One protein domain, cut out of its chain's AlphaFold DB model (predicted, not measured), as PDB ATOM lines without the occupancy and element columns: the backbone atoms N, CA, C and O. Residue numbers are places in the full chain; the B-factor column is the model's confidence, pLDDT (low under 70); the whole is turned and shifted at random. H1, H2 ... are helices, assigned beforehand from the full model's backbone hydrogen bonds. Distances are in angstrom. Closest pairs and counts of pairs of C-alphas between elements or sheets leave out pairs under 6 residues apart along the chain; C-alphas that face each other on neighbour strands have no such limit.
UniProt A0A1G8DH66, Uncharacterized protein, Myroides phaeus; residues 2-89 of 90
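AT A GLANCE: This is residues 2 to 89 of the 90 residues of an uncharacterized protein of Myroides phaeus (UniProt A0A1G8DH66). Picture a small helical head with a long arm: H1, H2, H3 and H4 up to residue 57 make the head, and residues 58 to 89, the end of H4 with H5 beyond it, stick out as the arm. In the head H2 packs side by side with the first part of H4, H3 packs at a steep tilt on H2, and H1 is near H2 and H3 without clearly touching either. The arm makes the length of the whole, which is extended, with a radius of gyration of the C-alphas of 22.9 A and spans of 78 by 23 by 16 A. The printed part has 88 residues with five named helices, H1 to H5 in order, and no named strand; its class is all helix.

HOW THE PARTS SIT: Start at H1, residues 2 to 9, and look on to H2, residues 13 to 25: they are close but not clearly touching, their closest C-alphas being those of His 7 and Cys 13, 6.5 A apart, and their lines are only just about perpendicular, at 73 degrees. Next find H3, residues 30 to 42, which touches H2 at a steep tilt of 50 degrees, opposite ways; the closest C-alphas are those of Ala 16 and Leu 36, 6.3 A apart, and H2 touches H3 with residues 16 to 20 alone. H1 and H3 are close but not clearly touching, with the C-alphas of Ile 6 and His 39 closest at 7.1 A. Then comes H4, residues 44 to 68, which touches H2 with residues 46 to 57 alone, at a shallow tilt of 14 degrees, the same way; the closest C-alphas are those of Ile 20 and Tyr 50, 6.5 A apart. H3 and H4 touch only at the corner by their link, where the C-alphas of Leu 40 and Glu 47 are closest at 4.9 A. H5, residues 74 to 88, is apart from H1, H2, H3 and H4. In H1, H3, H4 and H5 every O i to N i+4 pair is within hydrogen-bond range; in H2 it is 7 of 9.

IN THESE COORDINATES: Find C-alpha 2 at (98.869, 167.646, 158.929), where H1 begins. H2 is 18.9 A from first to last C-alpha and H3 is 19.0 A. Find C-alpha 44 at (104.783, 162.146, 165.720); from there H4 runs 35.7 A to C-alpha 68. H5 is 21.2 A long and ends at C-alpha 88, at (128.198, 113.438, 199.846).

THE WHOLE: The two C-alphas farthest apart are those of Ile 5 and Lys 89, at 78.0 A. The printed part has no cut, and its four links are tight. Look for pLDDT under 70 at residues 2 to 10, 24 to 27, 66 to 76 and 89; the mean of the printed part is 76.5.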
ATOM      1  N   ILE A   2      97.769 168.425 159.541       56.22
ATOM      2  CA  ILE A   2      98.869 167.646 158.929       56.22
ATOM      3  C   ILE A   2      98.596 166.123 158.914       56.22
ATOM      4  O   ILE A   2      98.840 165.464 157.905       56.22
ATOM      5  N   ASN A   3      97.971 165.575 159.965       56.59
ATOM      6  CA  ASN A   3      97.628 164.144 160.049       56.59
ATOM      7  C   ASN A   3      96.712 163.654 158.910       56.59
ATOM      8  O   ASN A   3      96.822 162.503 158.499       56.59
ATOM      9  N   LYS A   4      95.829 164.513 158.374       60.31
ATOM     10  CA  LYS A   4      94.936 164.138 157.260       60.31
ATOM     11  C   LYS A   4      95.688 164.045 155.929       60.31
ATOM     12  O   LYS A   4      95.387 163.166 155.130       60.31
ATOM     13  N   ILE A   5      96.694 164.897 155.722       63.66
ATOM     14  CA  ILE A   5      97.517 164.893 154.506       63.66
ATOM     15  C   ILE A   5      98.400 163.644 154.482       63.66
ATOM     16  O   ILE A   5      98.451 162.952 153.476       63.66
ATOM     17  N   ILE A   6      99.028 163.289 155.606       65.69
ATOM     18  CA  ILE A   6      99.897 162.103 155.694       65.69
ATOM     19  C   ILE A   6      99.119 160.811 155.399       65.69
ATOM     20  O   ILE A   6      99.625 159.931 154.697       65.69
ATOM     21  N   HIS A   7      97.883 160.710 155.905       66.31
ATOM     22  CA  HIS A   7      97.012 159.556 155.661       66.31
ATOM     23  C   HIS A   7      96.644 159.385 154.191       66.31
ATOM     24  O   HIS A   7      96.556 158.255 153.722       66.31
ATOM     25  N   TRP A   8      96.441 160.498 153.486       62.38
ATOM     26  CA  TRP A   8      96.030 160.497 152.088       62.38
ATOM     27  C   TRP A   8      97.212 160.350 151.119       62.38
ATOM     28  O   TRP A   8      97.126 159.604 150.151       62.38
ATOM     29  N   LEU A   9      98.333 161.020 151.397       64.50
ATOM     30  CA  LEU A   9      99.469 161.146 150.474       64.50
ATOM     31  C   LEU A   9     100.493 160.007 150.619       64.50
ATOM     32  O   LEU A   9     101.184 159.671 149.664       64.50
ATOM     33  N   ILE A  10     100.608 159.406 151.808       68.56
ATOM     34  CA  ILE A  10     101.584 158.338 152.074       68.56
ATOM     35  C   ILE A  10     100.872 157.051 152.450       68.56
ATOM     36  O   ILE A  10     101.038 156.039 151.771       68.56
ATOM     37  N   MET A  11     100.146 157.067 153.571       76.81
ATOM     38  CA  MET A  11      99.529 155.879 154.157       76.81
ATOM     39  C   MET A  11      98.732 156.239 155.423       76.81
ATOM     40  O   MET A  11      99.237 157.038 156.222       76.81
ATOM     41  N   PRO A  12      97.567 155.617 155.690       82.88
ATOM     42  CA  PRO A  12      96.866 155.786 156.964       82.88
ATOM     43  C   PRO A  12      97.692 155.260 158.150       82.88
ATOM     44  O   PRO A  12      98.343 154.220 158.039       82.88
ATOM     45  N   CYS A  13      97.620 155.929 159.312       81.12
ATOM     46  CA  CYS A  13      98.325 155.499 160.533       81.12
ATOM     47  C   CYS A  13      98.031 154.035 160.904       81.12
ATOM     48  O   CYS A  13      98.940 153.333 161.324       81.12
ATOM     49  N   CYS A  14      96.809 153.538 160.680       80.75
ATOM     50  CA  CYS A  14      96.444 152.141 160.959       80.75
ATOM     51  C   CYS A  14      97.279 151.132 160.153       80.75
ATOM     52  O   CYS A  14      97.590 150.042 160.624       80.75
ATOM     53  N   GLN A  15      97.653 151.488 158.923       83.88
ATOM     54  CA  GLN A  15      98.516 150.646 158.102       83.88
ATOM     55  C   GLN A  15      99.993 150.827 158.493       83.88
ATOM     56  O   GLN A  15     100.773 149.885 158.379       83.88
ATOM     57  N   ALA A  16     100.374 152.002 159.011       86.00
ATOM     58  CA  ALA A  16     101.700 152.230 159.584       86.00
ATOM     59  C   ALA A  16     101.940 151.358 160.823       86.00
ATOM     60  O   ALA A  16     102.957 150.677 160.881       86.00
ATOM     61  N   THR A  17     100.997 151.321 161.769       85.44
ATOM     62  CA  THR A  17     101.090 150.487 162.981       85.44
ATOM     63  C   THR A  17     101.194 149.007 162.636       85.44
ATOM     64  O   THR A  17     102.062 148.318 163.157       85.44
ATOM     65  N   LEU A  18     100.409 148.548 161.660       86.75
ATOM     66  CA  LEU A  18     100.481 147.174 161.169       86.75
ATOM     67  C   LEU A  18     101.852 146.839 160.551       86.75
ATOM     68  O   LEU A  18     102.354 145.732 160.720       86.75
ATOM     69  N   TYR A  19     102.487 147.783 159.849       86.56
ATOM     70  CA  TYR A  19     103.849 147.596 159.341       86.56
ATOM     71  C   TYR A  19     104.917 147.631 160.438       86.56
ATOM     72  O   TYR A  19     105.896 146.899 160.327       86.56
ATOM     73  N   ILE A  20     104.727 148.430 161.491       86.75
ATOM     74  CA  ILE A  20     105.608 148.448 162.669       86.75
ATOM     75  C   ILE A  20     105.596 147.077 163.350       86.75
ATOM     76  O   ILE A  20     106.658 146.515 163.598       86.75
ATOM     77  N   GLU A  21     104.412 146.511 163.585       83.62
ATOM     78  CA  GLU A  21     104.273 145.183 164.190       83.62
ATOM     79  C   GLU A  21     104.841 144.087 163.280       83.62
ATOM     80  O   GLU A  21     105.607 143.238 163.731       83.62
ATOM     81  N   LYS A  22     104.563 144.145 161.968       83.44
ATOM     82  CA  LYS A  22     105.124 143.184 161.005       83.44
ATOM     83  C   LYS A  22     106.646 143.204 160.952       83.44
ATOM     84  O   LYS A  22     107.229 142.142 160.774       83.44
ATOM     85  N   GLN A  23     107.288 144.362 161.131       76.69
ATOM     86  CA  GLN A  23     108.752 144.472 161.128       76.69
ATOM     87  C   GLN A  23     109.387 143.643 162.240       76.69
ATOM     88  O   GLN A  23     110.520 143.192 162.090       76.69
ATOM     89  N   ASN A  24     108.640 143.437 163.320       67.62
ATOM     90  CA  ASN A  24     109.062 142.650 164.460       67.62
ATOM     91  C   ASN A  24     108.933 141.138 164.231       67.62
ATOM     92  O   ASN A  24     109.650 140.360 164.851       67.62
ATOM     93  N   SER A  25     108.023 140.712 163.348       66.69
ATOM     94  CA  SER A  25     107.696 139.296 163.138       66.69
ATOM     95  C   SER A  25     108.232 138.705 161.827       66.69
ATOM     96  O   SER A  25     108.483 137.505 161.792       66.69
ATOM     97  N   GLN A  26     108.408 139.488 160.747       62.66
ATOM     98  CA  GLN A  26     108.952 138.998 159.465       62.66
ATOM     99  C   GLN A  26     109.350 140.118 158.475       62.66
ATOM    100  O   GLN A  26     109.061 141.298 158.673       62.66
ATOM    101  N   GLU A  27     110.037 139.750 157.382       61.62
ATOM    102  CA  GLU A  27     110.654 140.680 156.422       61.62
ATOM    103  C   GLU A  27     109.649 141.610 155.720       61.62
ATOM    104  O   GLU A  27     108.955 141.232 154.776       61.62
ATOM    105  N   LEU A  28     109.633 142.888 156.113       74.19
ATOM    106  CA  LEU A  28     109.113 143.927 155.228       74.19
ATOM    107  C   LEU A  28     110.013 144.053 154.004       74.19
ATOM    108  O   LEU A  28     111.236 144.189 154.129       74.19
ATOM    109  N   SER A  29     109.378 144.155 152.838       79.50
ATOM    110  CA  SER A  29     110.060 144.566 151.616       79.50
ATOM    111  C   SER A  29     110.729 145.931 151.820       79.50
ATOM    112  O   SER A  29     110.188 146.819 152.492       79.50
ATOM    113  N   TRP A  30     111.899 146.125 151.208       77.81
ATOM    114  CA  TRP A  30     112.683 147.363 151.284       77.81
ATOM    115  C   TRP A  30     111.848 148.621 150.998       77.81
ATOM    116  O   TRP A  30     111.968 149.628 151.699       77.81
ATOM    117  N   TRP A  31     110.928 148.546 150.035       80.50
ATOM    118  CA  TRP A  31     110.012 149.639 149.699       80.50
ATOM    119  C   TRP A  31     109.067 150.010 150.847       80.50
ATOM    120  O   TRP A  31     108.836 151.193 151.110       80.50
ATOM    121  N   GLN A  32     108.547 149.013 151.564       81.69
ATOM    122  CA  GLN A  32     107.637 149.226 152.687       81.69
ATOM    123  C   GLN A  32     108.375 149.850 153.876       81.69
ATOM    124  O   GLN A  32     107.846 150.779 154.488       81.69
ATOM    125  N   LYS A  33     109.623 149.434 154.137       83.88
ATOM    126  CA  LYS A  33     110.486 150.045 155.166       83.88
ATOM    127  C   LYS A  33     110.730 151.529 154.894       83.88
ATOM    128  O   LYS A  33     110.531 152.363 155.776       83.88
ATOM    129  N   GLN A  34     111.088 151.884 153.659       85.19
ATOM    130  CA  GLN A  34     111.336 153.285 153.297       85.19
ATOM    131  C   GLN A  34     110.062 154.134 153.372       85.19
ATOM    132  O   GLN A  34     110.106 155.279 153.828       85.19
ATOM    133  N   ARG A  35     108.910 153.577 152.976       85.88
ATOM    134  CA  ARG A  35     107.614 154.260 153.094       85.88
ATOM    135  C   ARG A  35     107.218 154.480 154.554       85.88
ATOM    136  O   ARG A  35     106.774 155.573 154.899       85.88
ATOM    137  N   LEU A  36     107.432 153.480 155.412       86.69
ATOM    138  CA  LEU A  36     107.199 153.583 156.851       86.69
ATOM    139  C   LEU A  36     108.106 154.643 157.488       86.69
ATOM    140  O   LEU A  36     107.612 155.493 158.221       86.69
ATOM    141  N   LYS A  37     109.399 154.676 157.140       86.12
ATOM    142  CA  LYS A  37     110.346 155.680 157.653       86.12
ATOM    143  C   LYS A  37     109.905 157.113 157.340       86.12
ATOM    144  O   LYS A  37     109.936 157.971 158.219       86.12
ATOM    145  N   LYS A  38     109.435 157.368 156.111       84.69
ATOM    146  CA  LYS A  38     108.871 158.677 155.730       84.69
ATOM    147  C   LYS A  38     107.610 159.011 156.531       84.69
ATOM    148  O   LYS A  38     107.449 160.151 156.952       84.69
ATOM    149  N   HIS A  39     106.735 158.030 156.759       87.25
ATOM    150  CA  HIS A  39     105.532 158.221 157.572       87.25
ATOM    151  C   HIS A  39     105.875 158.570 159.027       87.25
ATOM    152  O   HIS A  39     105.309 159.516 159.566       87.25
ATOM    153  N   LEU A  40     106.817 157.852 159.649       85.94
ATOM    154  CA  LEU A  40     107.259 158.104 161.024       85.94
ATOM    155  C   LEU A  40     107.842 159.511 161.189       85.94
ATOM    156  O   LEU A  40     107.518 160.185 162.156       85.94
ATOM    157  N   TRP A  41     108.614 159.993 160.212       83.44
ATOM    158  CA  TRP A  41     109.186 161.344 160.253       83.44
ATOM    159  C   TRP A  41     108.128 162.459 160.221       83.44
ATOM    160  O   TRP A  41     108.322 163.533 160.783       83.44
ATOM    161  N   LEU A  42     106.989 162.207 159.572       81.94
ATOM    162  CA  LEU A  42     105.906 163.183 159.439       81.94
ATOM    163  C   LEU A  42     104.847 163.046 160.543       81.94
ATOM    164  O   LEU A  42     104.179 164.022 160.887       81.94
ATOM    165  N   CYS A  43     104.673 161.846 161.101       84.81
ATOM    166  CA  CYS A  43     103.648 161.534 162.088       84.81
ATOM    167  C   CYS A  43     104.255 161.231 163.464       84.81
ATOM    168  O   CYS A  43     104.556 160.079 163.788       84.81
ATOM    169  N   LYS A  44     104.302 162.255 164.328       83.81
ATOM    170  CA  LYS A  44     104.783 162.146 165.720       83.81
ATOM    171  C   LYS A  44     104.071 161.066 166.545       83.81
ATOM    172  O   LYS A  44     104.669 160.451 167.418       83.81
ATOM    173  N   CYS A  45     102.785 160.818 166.285       84.06
ATOM    174  CA  CYS A  45     102.031 159.786 167.001       84.06
ATOM    175  C   CYS A  45     102.556 158.379 166.673       84.06
ATOM    176  O   CYS A  45     102.824 157.591 167.581       84.06
ATOM    177  N   CYS A  46     102.764 158.092 165.384       86.06
ATOM    178  CA  CYS A  46     103.329 156.818 164.950       86.06
ATOM    179  C   CYS A  46     104.798 156.682 165.353       86.06
ATOM    180  O   CYS A  46     105.213 155.591 165.724       86.06
ATOM    181  N   GLU A  47     105.566 157.774 165.346       88.81
ATOM    182  CA  GLU A  47     106.931 157.799 165.880       88.81
ATOM    183  C   GLU A  47     106.972 157.383 167.355       88.81
ATOM    184  O   GLU A  47     107.722 156.482 167.733       88.81
ATOM    185  N   ASN A  48     106.110 157.967 168.188       88.75
ATOM    186  CA  ASN A  48     106.064 157.633 169.605       88.75
ATOM    187  C   ASN A  48     105.590 156.190 169.846       88.75
ATOM    188  O   ASN A  48     106.011 155.552 170.811       88.75
ATOM    189  N   TYR A  49     104.692 155.674 169.006       88.12
ATOM    190  CA  TYR A  49     104.275 154.272 169.063       88.12
ATOM    191  C   TYR A  49     105.422 153.334 168.655       88.12
ATOM    192  O   TYR A  49     105.717 152.382 169.374       88.12
ATOM    193  N   TYR A  50     106.137 153.653 167.573       89.44
ATOM    194  CA  TYR A  50     107.300 152.900 167.105       89.44
ATOM    195  C   TYR A  50     108.381 152.775 168.184       89.44
ATOM    196  O   TYR A  50     108.878 151.678 168.435       89.44
ATOM    197  N   GLN A  51     108.708 153.872 168.873       89.44
ATOM    198  CA  GLN A  51     109.686 153.857 169.964       89.44
ATOM    199  C   GLN A  51     109.261 152.932 171.111       89.44
ATOM    200  O   GLN A  51     110.084 152.167 171.609       89.44
ATOM    201  N   LYS A  52     107.976 152.952 171.497       89.31
ATOM    202  CA  LYS A  52     107.439 152.070 172.546       89.31
ATOM    203  C   LYS A  52     107.568 150.595 172.168       89.31
ATOM    204  O   LYS A  52     108.052 149.809 172.976       89.31
ATOM    205  N   VAL A  53     107.167 150.233 170.949       88.50
ATOM    206  CA  VAL A  53     107.251 148.844 170.467       88.50
ATOM    207  C   VAL A  53     108.708 148.391 170.378       88.50
ATOM    208  O   VAL A  53     109.042 147.326 170.881       88.50
ATOM    209  N   THR A  54     109.596 149.229 169.835       87.50
ATOM    210  CA  THR A  54     111.030 148.904 169.713       87.50
ATOM    211  C   THR A  54     111.694 148.736 171.082       87.50
ATOM    212  O   THR A  54     112.557 147.882 171.265       87.50
ATOM    213  N   PHE A  55     111.298 149.542 172.070       89.19
ATOM    214  CA  PHE A  55     111.781 149.405 173.442       89.19
ATOM    215  C   PHE A  55     111.345 148.076 174.070       89.19
ATOM    216  O   PHE A  55     112.178 147.375 174.644       89.19
ATOM    217  N   LEU A  56     110.066 147.716 173.929       88.06
ATOM    218  CA  LEU A  56     109.543 146.441 174.418       88.06
ATOM    219  C   LEU A  56     110.232 145.255 173.742       88.06
ATOM    220  O   LEU A  56     110.660 144.335 174.433       88.06
ATOM    221  N   ASP A  57     110.396 145.301 172.422       86.81
ATOM    222  CA  ASP A  57     111.058 144.231 171.682       86.81
ATOM    223  C   ASP A  57     112.525 144.066 172.094       86.81
ATOM    224  O   ASP A  57     112.978 142.958 172.368       86.81
ATOM    225  N   ASN A  58     113.256 145.171 172.269       85.44
ATOM    226  CA  ASN A  58     114.629 145.127 172.771       85.44
ATOM    227  C   ASN A  58     114.719 144.521 174.178       85.44
ATOM    228  O   ASN A  58     115.663 143.782 174.462       85.44
ATOM    229  N   ILE A  59     113.757 144.811 175.060       88.00
ATOM    230  CA  ILE A  59     113.700 144.195 176.390       88.00
ATOM    231  C   ILE A  59     113.441 142.695 176.269       88.00
ATOM    232  O   ILE A  59     114.175 141.914 176.869       88.00
ATOM    233  N   LEU A  60     112.441 142.288 175.486       85.75
ATOM    234  CA  LEU A  60     112.098 140.879 175.283       85.75
ATOM    235  C   LEU A  60     113.263 140.103 174.665       85.75
ATOM    236  O   LEU A  60     113.606 139.017 175.131       85.75
ATOM    237  N   LYS A  61     113.932 140.689 173.672       84.06
ATOM    238  CA  LYS A  61     115.126 140.124 173.051       84.06
ATOM    239  C   LYS A  61     116.275 140.016 174.043       84.06
ATOM    240  O   LYS A  61     116.911 138.973 174.092       84.06
ATOM    241  N   LYS A  62     116.510 141.037 174.875       81.50
ATOM    242  CA  LYS A  62     117.538 140.998 175.925       81.50
ATOM    243  C   LYS A  62     117.223 139.953 176.997       81.50
ATOM    244  O   LYS A  62     118.134 139.272 177.449       81.50
ATOM    245  N   MET A  63     115.960 139.798 177.390       78.12
ATOM    246  CA  MET A  63     115.530 138.742 178.315       78.12
ATOM    247  C   MET A  63     115.749 137.359 177.704       78.12
ATOM    248  O   MET A  63     116.359 136.511 178.340       78.12
ATOM    249  N   THR A  64     115.340 137.164 176.450       76.62
ATOM    250  CA  THR A  64     115.522 135.898 175.725       76.62
ATOM    251  C   THR A  64     117.005 135.571 175.545       76.62
ATOM    252  O   THR A  64     117.422 134.455 175.826       76.62
ATOM    253  N   GLN A  65     117.820 136.560 175.158       72.12
ATOM    254  CA  GLN A  65     119.270 136.418 175.017       72.12
ATOM    255  C   GLN A  65     119.958 136.117 176.351       72.12
ATOM    256  O   GLN A  65     120.828 135.256 176.390       72.12
ATOM    257  N   ASN A  66     119.539 136.772 177.437       62.34
ATOM    258  CA  ASN A  66     120.046 136.494 178.780       62.34
ATOM    259  C   ASN A  66     119.626 135.104 179.289       62.34
ATOM    260  O   ASN A  66     120.369 134.472 180.035       62.34
ATOM    261  N   SER A  67     118.452 134.609 178.886       57.03
ATOM    262  CA  SER A  67     118.033 133.230 179.150       57.03
ATOM    263  C   SER A  67     118.851 132.216 178.347       57.03
ATOM    264  O   SER A  67     119.166 131.164 178.887       57.03
ATOM    265  N   SER A  68     119.252 132.532 177.111       53.88
ATOM    266  CA  SER A  68     120.149 131.680 176.310       53.88
ATOM    267  C   SER A  68     121.633 131.810 176.675       53.88
ATOM    268  O   SER A  68     122.387 130.880 176.452       53.88
ATOM    269  N   SER A  69     122.087 132.913 177.283       51.53
ATOM    270  CA  SER A  69     123.440 132.992 177.866       51.53
ATOM    271  C   SER A  69     123.554 132.268 179.213       51.53
ATOM    272  O   SER A  69     124.654 132.117 179.728       51.53
ATOM    273  N   ASN A  70     122.420 131.830 179.770       49.19
ATOM    274  CA  ASN A  70     122.336 130.779 180.784       49.19
ATOM    275  C   ASN A  70     122.156 129.398 180.123       49.19
ATOM    276  O   ASN A  70     121.524 128.510 180.699       49.19
ATOM    277  N   GLU A  71     122.688 129.186 178.915       53.59
ATOM    278  CA  GLU A  71     123.130 127.848 178.534       53.59
ATOM    279  C   GLU A  71     124.160 127.440 179.584       53.59
ATOM    280  O   GLU A  71     125.302 127.891 179.558       53.59
ATOM    281  N   LEU A  72     123.696 126.684 180.586       54.81
ATOM    282  CA  LEU A  72     124.532 126.004 181.562       54.81
ATOM    283  C   LEU A  72     125.636 125.325 180.765       54.81
ATOM    284  O   LEU A  72     125.377 124.352 180.058       54.81
ATOM    285  N   ASN A  73     126.835 125.890 180.822       56.16
ATOM    286  CA  ASN A  73     127.953 125.351 180.081       56.16
ATOM    287  C   ASN A  73     128.193 123.943 180.646       56.16
ATOM    288  O   ASN A  73     128.012 123.729 181.849       56.16
ATOM    289  N   ASP A  74     128.582 122.962 179.829       60.38
ATOM    290  CA  ASP A  74     128.794 121.588 180.325       60.38
ATOM    291  C   ASP A  74     129.758 121.554 181.531       60.38
ATOM    292  O   ASP A  74     129.630 120.726 182.437       60.38
ATOM    293  N   THR A  75     130.680 122.518 181.590       64.06
ATOM    294  CA  THR A  75     131.557 122.806 182.729       64.06
ATOM    295  C   THR A  75     130.816 123.204 184.007       64.06
ATOM    296  O   THR A  75     131.168 122.701 185.070       64.06
ATOM    297  N   ASP A  76     129.773 124.032 183.935       65.06
ATOM    298  CA  ASP A  76     128.975 124.445 185.100       65.06
ATOM    299  C   ASP A  76     128.197 123.259 185.692       65.06
ATOM    300  O   ASP A  76     128.094 123.103 186.914       65.06
ATOM    301  N   ILE A  77     127.697 122.370 184.826       70.50
ATOM    302  CA  ILE A  77     126.997 121.142 185.228       70.50
ATOM    303  C   ILE A  77     127.982 120.143 185.862       70.50
ATOM    304  O   ILE A  77     127.668 119.522 186.885       70.50
ATOM    305  N   GLN A  78     129.189 120.001 185.302       70.56
ATOM    306  CA  GLN A  78     130.243 119.151 185.869       70.56
ATOM    307  C   GLN A  78     130.739 119.652 187.230       70.56
ATOM    308  O   GLN A  78     130.864 118.855 188.166       70.56
ATOM    309  N   ASP A  79     130.957 120.956 187.384       76.88
ATOM    310  CA  ASP A  79     131.388 121.550 188.652       76.88
ATOM    311  C   ASP A  79     130.329 121.394 189.746       76.88
ATOM    312  O   ASP A  79     130.651 121.111 190.907       76.88
ATOM    313  N   PHE A  80     129.050 121.495 189.380       77.44
ATOM    314  CA  PHE A  80     127.951 121.206 190.290       77.44
ATOM    315  C   PHE A  80     127.932 119.730 190.718       77.44
ATOM    316  O   PHE A  80     127.845 119.431 191.914       77.44
ATOM    317  N   LYS A  81     128.100 118.797 189.769       76.38
ATOM    318  CA  LYS A  81     128.166 117.352 190.044       76.38
ATOM    319  C   LYS A  81     129.335 117.001 190.969       76.38
ATOM    320  O   LYS A  81     129.149 116.252 191.929       76.38
ATOM    321  N   ASN A  82     130.509 117.587 190.739       79.44
ATOM    322  CA  ASN A  82     131.695 117.389 191.573       79.44
ATOM    323  C   ASN A  82     131.519 117.976 192.982       79.44
ATOM    324  O   ASN A  82     131.892 117.333 193.965       79.44
ATOM    325  N   LYS A  83     130.892 119.152 193.120       81.81
ATOM    326  CA  LYS A  83     130.576 119.740 194.436       81.81
ATOM    327  C   LYS A  83     129.598 118.890 195.241       81.81
ATOM    328  O   LYS A  83     129.795 118.732 196.447       81.81
ATOM    329  N   ILE A  84     128.570 118.333 194.598       82.38
ATOM    330  CA  ILE A  84     127.631 117.410 195.251       82.38
ATOM    331  C   ILE A  84     128.353 116.132 195.673       82.38
ATOM    332  O   ILE A  84     128.239 115.728 196.828       82.38
ATOM    333  N   LYS A  85     129.141 115.532 194.775       79.75
ATOM    334  CA  LYS A  85     129.898 114.307 195.050       79.75
ATOM    335  C   LYS A  85     130.853 114.479 196.243       79.75
ATOM    336  O   LYS A  85     130.810 113.693 197.188       79.75
ATOM    337  N   ASN A  86     131.588 115.591 196.284       79.25
ATOM    338  CA  ASN A  86     132.468 115.935 197.403       79.25
ATOM    339  C   ASN A  86     131.716 116.184 198.722       79.25
ATOM    340  O   ASN A  86     132.212 115.816 199.786       79.25
ATOM    341  N   LYS A  87     130.518 116.788 198.686       76.81
ATOM    342  CA  LYS A  87     129.690 116.981 199.892       76.81
ATOM    343  C   LYS A  87     129.059 115.686 200.399       76.81
ATOM    344  O   LYS A  87     128.875 115.553 201.606       76.81
ATOM    345  N   LEU A  88     128.749 114.750 199.504       80.56
ATOM    346  CA  LEU A  88     128.198 113.438 199.846       80.56
ATOM    347  C   LEU A  88     129.278 112.404 200.215       80.56
ATOM    348  O   LEU A  88     128.921 111.326 200.677       80.56
ATOM    349  N   LYS A  89     130.575 112.733 200.066       61.47
ATOM    350  CA  LYS A  89     131.725 111.829 200.280       61.47
ATOM    351  C   LYS A  89     131.571 110.479 199.549       61.47
ATOM    352  O   LYS A  89     131.807 109.427 200.141       61.47
TER     353      LYS A  89